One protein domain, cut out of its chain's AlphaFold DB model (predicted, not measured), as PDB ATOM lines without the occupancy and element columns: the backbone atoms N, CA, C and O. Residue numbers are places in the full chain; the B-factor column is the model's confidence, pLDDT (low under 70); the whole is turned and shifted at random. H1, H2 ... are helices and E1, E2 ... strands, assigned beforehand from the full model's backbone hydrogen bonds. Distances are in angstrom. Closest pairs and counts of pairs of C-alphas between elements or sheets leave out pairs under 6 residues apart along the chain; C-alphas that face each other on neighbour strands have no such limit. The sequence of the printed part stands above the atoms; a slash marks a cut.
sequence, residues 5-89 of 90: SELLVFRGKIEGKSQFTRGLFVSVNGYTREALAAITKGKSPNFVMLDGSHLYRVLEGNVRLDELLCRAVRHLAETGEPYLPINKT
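This is residues 5 to 89 of the 90 residues of an uncharacterized protein of Anaeromyxobacter dehalogenans (strain 2CP-1 / ATCC BAA-258) (UniProt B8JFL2). Look first at a short pair of parallel strands, E1 and E2, in the middle, with H1 and H2 side by side towards one end and H3 at the other end, where it follows E2 with no residue between them and turns off in another direction. The longest helix, H4, packs on E2, and after it residues 80 to 89 fold back past that strand. The printed part has 85 residues with four named helices and two named strands, in the order H1 E1 H2 E2 H3 H4; the sheet's order is E1 = E2, parallel, and the class is mostly helix. The whole is compact, with a radius of gyration of the C-alphas of 12.6 A, and spans 35 by 27 by 20 A.

Find C-alpha 23 at (30.702, -8.241, -39.818); from there E1, residues 23 to 27, runs 13.4 A. Its neighbour E2, residues 47 to 51, runs 13.5 A, and H3, residues 52 to 59, follows with no residue between. H1 covers residues 5 to 15, 15.3 A, beginning at C-alpha 5 at (28.308, -8.656, -23.674). H2 covers residues 33 to 39, 10.2 A, and H3 measures 10.3 A. H4, residues 65 to 79, runs 20.9 A and ends at C-alpha 79 at (14.277, -8.633, -41.249).

Begin at E1 and E2, parallel at 19 degrees, where N 25 and O 48 are within hydrogen-bond range at 2.9 A, as are N 50 and O 25 at 3.0 A. E1, H2 and E2 form a strand-helix-strand unit, two parallel neighbour strands with a helix between them along the chain, and its crossover is right-handed. Look next at the closest C-alphas of E2 and H4, those of Val 48 and Ala 72, 6.2 A apart. H4 is apart from E1. At the closest C-alphas of H1 and E1, Ile 14 and Gly 23, you find 6.7 A. H1 and H2 touch, closest at the C-alphas of Leu 7 and Ile 39, 6.9 A, with a shallow tilt of 24 degrees, the same way. H3 and H4 form a helical hairpin at a steep tilt of 41 degrees, opposite ways; they only just touch, with 3 pairs of C-alphas within 8 A, through residues 65 to 68 of H4 alone, closest at Val 58 and Leu 65, 5.8 A. H1 and H2 are each apart from H3 and H4. In H1, H2, H3 and H4 every O i to N i+4 pair is within hydrogen-bond range.

The two C-alphas farthest apart are those of Gly 42 and Gly 61, 37.0 A. The printed part has no cut and no long link. Its mean pLDDT is 92.3, and residues 88 to 89 are under 70.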
ATOM      1  N   SER A   5      27.115  -9.498 -23.824       95.44
ATOM      2  CA  SER A   5      28.308  -8.656 -23.674       95.44
ATOM      3  C   SER A   5      29.314  -8.835 -24.814       95.44
ATOM      4  O   SER A   5      29.860  -7.855 -25.320       95.44
ATOM      5  N   GLU A   6      29.526 -10.068 -25.269       95.94
ATOM      6  CA  GLU A   6      30.425 -10.377 -26.384       95.94
ATOM      7  C   GLU A   6      29.913  -9.792 -27.709       95.94
ATOM      8  O   GLU A   6      30.692  -9.230 -28.486       95.94
ATOM      9  N   LEU A   7      28.596  -9.862 -27.947       95.38
ATOM     10  CA  LEU A   7      27.967  -9.298 -29.142       95.38
ATOM     11  C   LEU A   7      28.026  -7.769 -29.145       95.38
ATOM     12  O   LEU A   7      28.303  -7.173 -30.185       95.38
ATOM     13  N   LEU A   8      27.825  -7.128 -27.991       93.38
ATOM     14  CA  LEU A   8      27.938  -5.673 -27.855       93.38
ATOM     15  C   LEU A   8      29.372  -5.186 -28.086       93.38
ATOM     16  O   LEU A   8      29.579  -4.193 -28.787       93.38
ATOM     17  N   VAL A   9      30.371  -5.906 -27.564       94.81
ATOM     18  CA  VAL A   9      31.786  -5.609 -27.831       94.81
ATOM     19  C   VAL A   9      32.083  -5.713 -29.327       94.81
ATOM     20  O   VAL A   9      32.738  -4.836 -29.892       94.81
ATOM     21  N   PHE A  10      31.599  -6.764 -29.990       94.94
ATOM     22  CA  PHE A  10      31.802  -6.940 -31.427       94.94
ATOM     23  C   PHE A  10      31.112  -5.851 -32.251       94.94
ATOM     24  O   PHE A  10      31.740  -5.237 -33.115       94.94
ATOM     25  N   ARG A  11      29.851  -5.549 -31.931       92.44
ATOM     26  CA  ARG A  11      29.082  -4.459 -32.531       92.44
ATOM     27  C   ARG A  11      29.831  -3.131 -32.443       92.44
ATOM     28  O   ARG A  11      30.012  -2.476 -33.464       92.44
ATOM     29  N   GLY A  12      30.325  -2.769 -31.257       92.25
ATOM     30  CA  GLY A  12      31.087  -1.535 -31.056       92.25
ATOM     31  C   GLY A  12      32.345  -1.461 -31.929       92.25
ATOM     32  O   GLY A  12      32.654  -0.409 -32.488       92.25
ATOM     33  N   LYS A  13      33.038  -2.591 -32.134       92.88
ATOM     34  CA  LYS A  13      34.205  -2.654 -33.032       92.88
ATOM     35  C   LYS A  13      33.845  -2.395 -34.494       92.88
ATOM     36  O   LYS A  13      34.648  -1.779 -35.192       92.88
ATOM     37  N   ILE A  14      32.687  -2.866 -34.961       92.31
ATOM     38  CA  ILE A  14      32.243  -2.685 -36.353       92.31
ATOM     39  C   ILE A  14      31.655  -1.294 -36.565       92.31
ATOM     40  O   ILE A  14      31.905  -0.685 -37.600       92.31
ATOM     41  N   GLU A  15      30.913  -0.764 -35.594       88.81
ATOM     42  CA  GLU A  15      30.390   0.607 -35.643       88.81
ATOM     43  C   GLU A  15      31.515   1.649 -35.737       88.81
ATOM     44  O   GLU A  15      31.333   2.691 -36.357       88.81
ATOM     45  N   GLY A  16      32.705   1.347 -35.207       88.19
ATOM     46  CA  GLY A  16      33.909   2.162 -35.396       88.19
ATOM     47  C   GLY A  16      34.560   2.061 -36.787       88.19
ATOM     48  O   GLY A  16      35.652   2.597 -36.982       88.19
ATOM     49  N   LYS A  17      33.963   1.338 -37.742       90.06
ATOM     50  CA  LYS A  17      34.444   1.186 -39.128       90.06
ATOM     51  C   LYS A  17      33.517   1.908 -40.111       90.06
ATOM     52  O   LYS A  17      32.539   2.542 -39.733       90.06
ATOM     53  N   SER A  18      33.836   1.817 -41.403       90.38
ATOM     54  CA  SER A  18      32.992   2.356 -42.478       90.38
ATOM     55  C   SER A  18      31.566   1.799 -42.402       90.38
ATOM     56  O   SER A  18      31.390   0.609 -42.132       90.38
ATOM     57  N   GLN A  19      30.564   2.618 -42.736       84.00
ATOM     58  CA  GLN A  19      29.148   2.221 -42.797       84.00
ATOM     59  C   GLN A  19      28.878   1.068 -43.787       84.00
ATOM     60  O   GLN A  19      27.891   0.338 -43.658       84.00
ATOM     61  N   PHE A  20      29.774   0.863 -44.758       85.62
ATOM     62  CA  PHE A  20      29.706  -0.244 -45.716       85.62
ATOM     63  C   PHE A  20      30.251  -1.566 -45.166       85.62
ATOM     64  O   PHE A  20      30.047  -2.615 -45.772       85.62
ATOM     65  N   THR A  21      30.924  -1.539 -44.015       88.06
ATOM     66  CA  THR A  21      31.465  -2.748 -43.390       88.06
ATOM     67  C   THR A  21      30.321  -3.677 -42.995       88.06
ATOM     68  O   THR A  21      29.292  -3.240 -42.468       88.06
ATOM     69  N   ARG A  22      30.504  -4.973 -43.246       90.88
ATOM     70  CA  ARG A  22      29.648  -6.039 -42.727       90.88
ATOM     71  C   ARG A  22      30.498  -6.980 -41.895       90.88
ATOM     72  O   ARG A  22      31.552  -7.420 -42.348       90.88
ATOM     73  N   GLY A  23      30.059  -7.247 -40.672       95.00
ATOM     74  CA  GLY A  23      30.702  -8.241 -39.818       95.00
ATOM     75  C   GLY A  23      30.096  -9.627 -39.982       95.00
ATOM     76  O   GLY A  23      28.943  -9.770 -40.383       95.00
ATOM     77  N   LEU A  24      30.863 -10.632 -39.580       96.31
ATOM     78  CA  LEU A  24      30.392 -11.991 -39.352       96.31
ATOM     79  C   LEU A  24      30.864 -12.424 -37.964       96.31
ATOM     80  O   LEU A  24      32.061 -12.395 -37.685       96.31
ATOM     81  N   PHE A  25      29.927 -12.817 -37.107       97.06
ATOM     82  CA  PHE A  25      30.215 -13.453 -35.827       97.06
ATOM     83  C   PHE A  25      29.850 -14.932 -35.928       97.06
ATOM     84  O   PHE A  25      28.723 -15.256 -36.295       97.06
ATOM     85  N   VAL A  26      30.772 -15.826 -35.564       96.12
ATOM     86  CA  VAL A  26      30.523 -17.275 -35.568       96.12
ATOM     87  C   VAL A  26      30.717 -17.852 -34.172       96.12
ATOM     88  O   VAL A  26      31.769 -17.663 -33.568       96.12
ATOM     89  N   SER A  27      29.717 -18.579 -33.669       96.31
ATOM     90  CA  SER A  27      29.795 -19.309 -32.396       96.31
ATOM     91  C   SER A  27      29.456 -20.782 -32.584       96.31
ATOM     92  O   SER A  27      28.303 -21.133 -32.812       96.31
ATOM     93  N   VAL A  28      30.429 -21.680 -32.410       94.50
ATOM     94  CA  VAL A  28      30.182 -23.133 -32.523       94.50
ATOM     95  C   VAL A  28      29.092 -23.595 -31.549       94.50
ATOM     96  O   VAL A  28      28.204 -24.348 -31.928       94.50
ATOM     97  N   ASN A  29      29.104 -23.065 -30.324       94.44
ATOM     98  CA  ASN A  29      28.170 -23.428 -29.254       94.44
ATOM     99  C   ASN A  29      26.896 -22.559 -29.224       94.44
ATOM    100  O   ASN A  29      26.221 -22.508 -28.194       94.44
ATOM    101  N   GLY A  30      26.607 -21.814 -30.296       95.00
ATOM    102  CA  GLY A  30      25.426 -20.957 -30.409       95.00
ATOM    103  C   GLY A  30      25.405 -19.758 -29.453       95.00
ATOM    104  O   GLY A  30      26.434 -19.349 -28.894       95.00
ATOM    105  N   TYR A  31      24.209 -19.201 -29.274       96.12
ATOM    106  CA  TYR A  31      23.929 -17.958 -28.551       96.12
ATOM    107  C   TYR A  31      22.836 -18.182 -27.508       96.12
ATOM    108  O   TYR A  31      21.945 -19.007 -27.711       96.12
ATOM    109  N   THR A  32      22.885 -17.442 -26.403       96.25
ATOM    110  CA  THR A  32      21.782 -17.438 -25.435       96.25
ATOM    111  C   THR A  32      20.560 -16.710 -25.997       96.25
ATOM    112  O   THR A  32      20.670 -15.851 -26.877       96.25
ATOM    113  N   ARG A  33      19.367 -17.037 -25.484       92.88
ATOM    114  CA  ARG A  33      18.116 -16.379 -25.906       92.88
ATOM    115  C   ARG A  33      18.137 -14.895 -25.563       92.88
ATOM    116  O   ARG A  33      17.649 -14.072 -26.330       92.88
ATOM    117  N   GLU A  34      18.735 -14.570 -24.427       94.19
ATOM    118  CA  GLU A  34      18.928 -13.220 -23.923       94.19
ATOM    119  C   GLU A  34      19.822 -12.423 -24.878       94.19
ATOM    120  O   GLU A  34      19.460 -11.312 -25.255       94.19
ATOM    121  N   ALA A  35      20.926 -13.011 -25.354       94.44
ATOM    122  CA  ALA A  35      21.816 -12.372 -26.321       94.44
ATOM    123  C   ALA A  35      21.118 -12.087 -27.661       94.44
ATOM    124  O   ALA A  35      21.245 -10.982 -28.191       94.44
ATOM    125  N   LEU A  36      20.349 -13.051 -28.184       93.00
ATOM    126  CA  LEU A  36      19.571 -12.876 -29.417       93.00
ATOM    127  C   LEU A  36      18.514 -11.773 -29.273       93.00
ATOM    128  O   LEU A  36      18.362 -10.943 -30.162       93.00
ATOM    129  N   ALA A  37      17.814 -11.728 -28.138       90.94
ATOM    130  CA  ALA A  37      16.786 -10.723 -27.885       90.94
ATOM    131  C   ALA A  37      17.359  -9.329 -27.594       90.94
ATOM    132  O   ALA A  37      16.675  -8.327 -27.800       90.94
ATOM    133  N   ALA A  38      18.571  -9.243 -27.048       91.38
ATOM    134  CA  ALA A  38      19.197  -7.978 -26.701       91.38
ATOM    135  C   ALA A  38      19.875  -7.307 -27.900       91.38
ATOM    136  O   ALA A  38      19.793  -6.089 -28.042       91.38
ATOM    137  N   ILE A  39      20.506  -8.080 -28.792       92.38
ATOM    138  CA  ILE A  39      21.346  -7.518 -29.861       92.38
ATOM    139  C   ILE A  39      20.564  -6.713 -30.911       92.38
ATOM    140  O   ILE A  39      21.134  -5.837 -31.563       92.38
ATOM    141  N   THR A  40      19.262  -6.970 -31.045       88.81
ATOM    142  CA  THR A  40      18.353  -6.240 -31.942       88.81
ATOM    143  C   THR A  40      17.658  -5.050 -31.278       88.81
ATOM    144  O   THR A  40      17.028  -4.244 -31.963       88.81
ATOM    145  N   LYS A  41      17.786  -4.872 -29.954       87.94
ATOM    146  CA  LYS A  41      17.165  -3.747 -29.246       87.94
ATOM    147  C   LYS A  41      17.922  -2.443 -29.478       87.94
ATOM    148  O   LYS A  41      19.147  -2.374 -29.430       87.94
ATOM    149  N   GLY A  42      17.163  -1.368 -29.687       83.75
ATOM    150  CA  GLY A  42      17.654   0.012 -29.749       83.75
ATOM    151  C   GLY A  42      18.334   0.406 -31.061       83.75
ATOM    152  O   GLY A  42      18.163   1.535 -31.510       83.75
ATOM    153  N   LYS A  43      19.079  -0.498 -31.702       82.62
ATOM    154  CA  LYS A  43      19.729  -0.229 -32.988       82.62
ATOM    155  C   LYS A  43      19.897  -1.511 -33.798       82.62
ATOM    156  O   LYS A  43      20.386  -2.510 -33.271       82.62
ATOM    157  N   SER A  44      19.646  -1.437 -35.102       83.94
ATOM    158  CA  SER A  44      19.885  -2.559 -36.012       83.94
ATOM    159  C   SER A  44      21.377  -2.929 -36.062       83.94
ATOM    160  O   SER A  44      22.226  -2.031 -36.121       83.94
ATOM    161  N   PRO A  45      21.728  -4.221 -36.005       89.44
ATOM    162  CA  PRO A  45      23.097  -4.681 -36.205       89.44
ATOM    163  C   PRO A  45      23.503  -4.585 -37.685       89.44
ATOM    164  O   PRO A  45      22.678  -4.685 -38.586       89.44
ATOM    165  N   ASN A  46      24.798  -4.405 -37.947       91.56
ATOM    166  CA  ASN A  46      25.391  -4.395 -39.293       91.56
ATOM    167  C   ASN A  46      26.288  -5.623 -39.544       91.56
ATOM    168  O   ASN A  46      27.210  -5.589 -40.362       91.56
ATOM    169  N   PHE A  47      26.029  -6.711 -38.823       95.69
ATOM    170  CA  PHE A  47      26.755  -7.969 -38.926       95.69
ATOM    171  C   PHE A  47      25.800  -9.152 -38.875       95.69
ATOM    172  O   PHE A  47      24.717  -9.062 -38.302       95.69
ATOM    173  N   VAL A  48      26.235 -10.259 -39.465       96.62
ATOM    174  CA  VAL A  48      25.511 -11.529 -39.456       96.62
ATOM    175  C   VAL A  48      26.066 -12.455 -38.376       96.62
ATOM    176  O   VAL A  48      27.246 -12.388 -38.021       96.62
ATOM    177  N   MET A  49      25.210 -13.323 -37.853       97.06
ATOM    178  CA  MET A  49      25.512 -14.305 -36.821       97.06
ATOM    179  C   MET A  49      25.233 -15.704 -37.361       97.06
ATOM    180  O   MET A  49      24.131 -15.983 -37.833       97.06
ATOM    181  N   LEU A  50      26.233 -16.576 -37.265       96.81
ATOM    182  CA  LEU A  50      26.150 -17.987 -37.629       96.81
ATOM    183  C   LEU A  50      26.617 -18.846 -36.453       96.81
ATOM    184  O   LEU A  50      27.405 -18.415 -35.612       96.81
ATOM    185  N   ASP A  51      26.169 -20.091 -36.407       96.56
ATOM    186  CA  ASP A  51      26.582 -21.044 -35.380       96.56
ATOM    187  C   ASP A  51      27.122 -22.354 -35.967       96.56
ATOM    188  O   ASP A  51      27.222 -22.521 -37.186       96.56
ATOM    189  N   GLY A  52      27.486 -23.293 -35.091       95.19
ATOM    190  CA  GLY A  52      28.048 -24.584 -35.489       95.19
ATOM    191  C   GLY A  52      27.161 -25.385 -36.446       95.19
ATOM    192  O   GLY A  52      27.682 -26.119 -37.279       95.19
ATOM    193  N   SER A  53      25.840 -25.209 -36.398       95.19
ATOM    194  CA  SER A  53      24.922 -25.915 -37.296       95.19
ATOM    195  C   SER A  53      25.011 -25.419 -38.745       95.19
ATOM    196  O   SER A  53      24.943 -26.208 -39.686       95.19
ATOM    197  N   HIS A  54      25.248 -24.120 -38.930       95.81
ATOM    198  CA  HIS A  54      25.483 -23.527 -40.240       95.81
ATOM    199  C   HIS A  54      26.784 -24.043 -40.841       95.81
ATOM    200  O   HIS A  54      26.819 -24.439 -42.005       95.81
ATOM    201  N   LEU A  55      27.841 -24.085 -40.022       94.56
ATOM    202  CA  LEU A  55      29.127 -24.646 -40.421       94.56
ATOM    203  C   LEU A  55      28.995 -26.122 -40.779       94.56
ATOM    204  O   LEU A  55      29.517 -26.536 -41.806       94.56
ATOM    205  N   TYR A  56      28.257 -26.896 -39.982       95.62
ATOM    206  CA  TYR A  56      28.017 -28.309 -40.254       95.62
ATOM    207  C   TYR A  56      27.389 -28.513 -41.639       95.62
ATOM    208  O   TYR A  56      27.885 -29.310 -42.425       95.62
ATOM    209  N   ARG A  57      26.367 -27.725 -42.003       94.94
ATOM    210  CA  ARG A  57      25.755 -27.809 -43.343       94.94
ATOM    211  C   ARG A  57      26.731 -27.460 -44.467       94.94
ATOM    212  O   ARG A  57      26.641 -28.066 -45.531       94.94
ATOM    213  N   VAL A  58      27.644 -26.516 -44.243       95.94
ATOM    214  CA  VAL A  58      28.687 -26.173 -45.222       95.94
ATOM    215  C   VAL A  58      29.701 -27.301 -45.373       95.94
ATOM    216  O   VAL A  58      30.039 -27.675 -46.492       95.94
ATOM    217  N   LEU A  59      30.171 -27.854 -44.257       96.31
ATOM    218  CA  LEU A  59      31.194 -28.900 -44.238       96.31
ATOM    219  C   LEU A  59      30.683 -30.224 -44.821       96.31
ATOM    220  O   LEU A  59      31.432 -30.903 -45.513       96.31
ATOM    221  N   GLU A  60      29.404 -30.539 -44.620       97.12
ATOM    222  CA  GLU A  60      28.731 -31.696 -45.229       97.12
ATOM    223  C   GLU A  60      28.377 -31.479 -46.713       97.12
ATOM    224  O   GLU A  60      27.822 -32.365 -47.356       97.12
ATOM    225  N   GLY A  61      28.634 -30.288 -47.270       95.44
ATOM    226  CA  GLY A  61      28.312 -29.963 -48.661       95.44
ATOM    227  C   GLY A  61      26.823 -29.716 -48.940       95.44
ATOM    228  O   GLY A  61      26.440 -29.590 -50.100       95.44
ATOM    229  N   ASN A  62      25.983 -29.598 -47.905       95.25
ATOM    230  CA  ASN A  62      24.547 -29.322 -48.044       95.25
ATOM    231  C   ASN A  62      24.253 -27.888 -48.512       95.25
ATOM    232  O   ASN A  62      23.197 -27.627 -49.081       95.25
ATOM    233  N   VAL A  63      25.149 -26.942 -48.225       94.94
ATOM    234  CA  VAL A  63      25.061 -25.552 -48.690       94.94
ATOM    235  C   VAL A  63      26.464 -25.025 -48.947       94.94
ATOM    236  O   VAL A  63      27.382 -25.291 -48.173       94.94
ATOM    237  N   ARG A  64      26.667 -24.255 -50.015       96.81
ATOM    238  CA  ARG A  64      27.970 -23.612 -50.219       96.81
ATOM    239  C   ARG A  64      28.156 -22.456 -49.236       96.81
ATOM    240  O   ARG A  64      27.196 -21.782 -48.866       96.81
ATOM    241  N   LEU A  65      29.401 -22.184 -48.839       95.94
ATOM    242  CA  LEU A  65      29.696 -21.089 -47.908       95.94
ATOM    243  C   LEU A  65      29.251 -19.726 -48.457       95.94
ATOM    244  O   LEU A  65      28.648 -18.940 -47.733       95.94
ATOM    245  N   ASP A  66      29.526 -19.446 -49.729       96.75
ATOM    246  CA  ASP A  66      29.140 -18.192 -50.377       96.75
ATOM    247  C   ASP A  66      27.619 -18.024 -50.435       96.75
ATOM    248  O   ASP A  66      27.098 -16.957 -50.113       96.75
ATOM    249  N   GLU A  67      26.899 -19.103 -50.736       96.19
ATOM    250  CA  GLU A  67      25.441 -19.112 -50.714       96.19
ATOM    251  C   GLU A  67      24.884 -18.830 -49.311       96.19
ATOM    252  O   GLU A  67      23.995 -17.991 -49.149       96.19
ATOM    253  N   LEU A  68      25.430 -19.487 -48.284       96.50
ATOM    254  CA  LEU A  68      25.045 -19.260 -46.893       96.50
ATOM    255  C   LEU A  68      25.267 -17.797 -46.477       96.50
ATOM    256  O   LEU A  68      24.384 -17.192 -45.866       96.50
ATOM    257  N   LEU A  69      26.418 -17.214 -46.825       96.12
ATOM    258  CA  LEU A  69      26.733 -15.819 -46.509       96.12
ATOM    259  C   LEU A  69      25.782 -14.851 -47.223       96.12
ATOM    260  O   LEU A  69      25.264 -13.930 -46.590       96.12
ATOM    261  N   CYS A  70      25.491 -15.077 -48.508       95.88
ATOM    262  CA  CYS A  70      24.510 -14.284 -49.249       95.88
ATOM    263  C   CYS A  70      23.117 -14.356 -48.608       95.88
ATOM    264  O   CYS A  70      22.474 -13.320 -48.423       95.88
ATOM    265  N   ARG A  71      22.666 -15.557 -48.219       95.44
ATOM    266  CA  ARG A  71      21.386 -15.755 -47.520       95.44
ATOM    267  C   ARG A  71      21.363 -15.029 -46.171       95.44
ATOM    268  O   ARG A  71      20.375 -14.368 -45.868       95.44
ATOM    269  N   ALA A  72      22.446 -15.085 -45.392       96.00
ATOM    270  CA  ALA A  72      22.542 -14.405 -44.100       96.00
ATOM    271  C   ALA A  72      22.491 -12.876 -44.238       96.00
ATOM    272  O   ALA A  72      21.749 -12.210 -43.519       96.00
ATOM    273  N   VAL A  73      23.232 -12.314 -45.198       95.38
ATOM    274  CA  VAL A  73      23.222 -10.867 -45.463       95.38
ATOM    275  C   VAL A  73      21.843 -10.407 -45.929       95.38
ATOM    276  O   VAL A  73      21.350  -9.378 -45.465       95.38
ATOM    277  N   ARG A  74      21.202 -11.177 -46.815       95.25
ATOM    278  CA  ARG A  74      19.842 -10.898 -47.281       95.25
ATOM    279  C   ARG A  74      18.835 -10.950 -46.133       95.25
ATOM    280  O   ARG A  74      18.036 -10.034 -45.996       95.25
ATOM    281  N   HIS A  75      18.922 -11.964 -45.275       95.06
ATOM    282  CA  HIS A  75      18.058 -12.094 -44.107       95.06
ATOM    283  C   HIS A  75      18.173 -10.897 -43.159       95.06
ATOM    284  O   HIS A  75      17.150 -10.334 -42.766       95.06
ATOM    285  N   LEU A  76      19.403 -10.467 -42.857       94.56
ATOM    286  CA  LEU A  76      19.647  -9.275 -42.048       94.56
ATOM    287  C   LEU A  76      19.038  -8.025 -42.695       94.56
ATOM    288  O   LEU A  76      18.406  -7.229 -42.009       94.56
ATOM    289  N   ALA A  77      19.198  -7.855 -44.009       92.94
ATOM    290  CA  ALA A  77      18.647  -6.708 -44.727       92.94
ATOM    291  C   ALA A  77      17.107  -6.696 -44.750       92.94
ATOM    292  O   ALA A  77      16.506  -5.630 -44.654       92.94
ATOM    293  N   GLU A  78      16.472  -7.864 -44.873       94.31
ATOM    294  CA  GLU A  78      15.013  -7.995 -44.979       94.31
ATOM    295  C   GLU A  78      14.300  -7.949 -43.621       94.31
ATOM    296  O   GLU A  78      13.161  -7.496 -43.544       94.31
ATOM    297  N   THR A  79      14.939  -8.435 -42.553       92.94
ATOM    298  CA  THR A  79      14.277  -8.633 -41.249       92.94
ATOM    299  C   THR A  79      14.869  -7.805 -40.115       92.94
ATOM    300  O   THR A  79      14.224  -7.647 -39.083       92.94
ATOM    301  N   GLY A  80      16.088  -7.287 -40.278       92.62
ATOM    302  CA  GLY A  80      16.850  -6.672 -39.190       92.62
ATOM    303  C   GLY A  80      17.426  -7.677 -38.184       92.62
ATOM    304  O   GLY A  80      18.137  -7.262 -37.268       92.62
ATOM    305  N   GLU A  81      17.171  -8.977 -38.360       94.06
ATOM    306  CA  GLU A  81      17.668 -10.034 -37.483       94.06
ATOM    307  C   GLU A  81      19.066 -10.496 -37.935       94.06
ATOM    308  O   GLU A  81      19.242 -10.928 -39.079       94.06
ATOM    309  N   PRO A  82      20.092 -10.421 -37.068       95.38
ATOM    310  CA  PRO A  82      21.457 -10.800 -37.432       95.38
ATOM    311  C   PRO A  82      21.658 -12.312 -37.492       95.38
ATOM    312  O   PRO A  82      22.542 -12.776 -38.209       95.38
ATOM    313  N   TYR A  83      20.872 -13.083 -36.740       95.94
ATOM    314  CA  TYR A  83      20.974 -14.536 -36.697       95.94
ATOM    315  C   TYR A  83      20.057 -15.168 -37.736       95.94
ATOM    316  O   TYR A  83      18.844 -14.982 -37.692       95.94
ATOM    317  N   LEU A  84      20.638 -15.950 -38.646       93.19
ATOM    318  CA  LEU A  84      19.884 -16.716 -39.631       93.19
ATOM    319  C   LEU A  84      19.399 -18.031 -38.997       93.19
ATOM    320  O   LEU A  84      20.223 -18.817 -38.549       93.19
ATOM    321  N   PRO A  85      18.091 -18.329 -38.956       87.69
ATOM    322  CA  PRO A  85      17.621 -19.639 -38.515       87.69
ATOM    323  C   PRO A  85      17.909 -20.716 -39.570       87.69
ATOM    324  O   PRO A  85      17.588 -20.529 -40.746       87.69
ATOM    325  N   ILE A  86      18.399 -21.887 -39.148       79.31
ATOM    326  CA  ILE A  86      18.720 -23.029 -40.033       79.31
ATOM    327  C   ILE A  86      17.531 -23.418 -40.919       79.31
ATOM    328  O   ILE A  86      17.687 -23.752 -42.088       79.31
ATOM    329  N   ASN A  87      16.313 -23.331 -40.396       73.88
ATOM    330  CA  ASN A  87      15.088 -23.726 -41.088       73.88
ATOM    331  C   ASN A  87      14.879 -22.917 -42.384       73.88
ATOM    332  O   ASN A  87      14.203 -23.378 -43.297       73.88
ATOM    333  N   LYS A  88      15.474 -21.719 -42.472       59.44
ATOM    334  CA  LYS A  88      15.439 -20.828 -43.642       59.44
ATOM    335  C   LYS A  88      16.625 -21.027 -44.594       59.44
ATOM    336  O   LYS A  88      16.768 -20.299 -45.572       59.44
ATOM    337  N   THR A  89      17.498 -21.987 -44.299       54.56
ATOM    338  CA  THR A  89      18.690 -22.305 -45.099       54.56
ATOM    339  C   THR A  89      18.522 -23.542 -45.983       54.56
ATOM    340  O   THR A  89      19.472 -23.917 -46.675       54.56
TER     341      THR A  89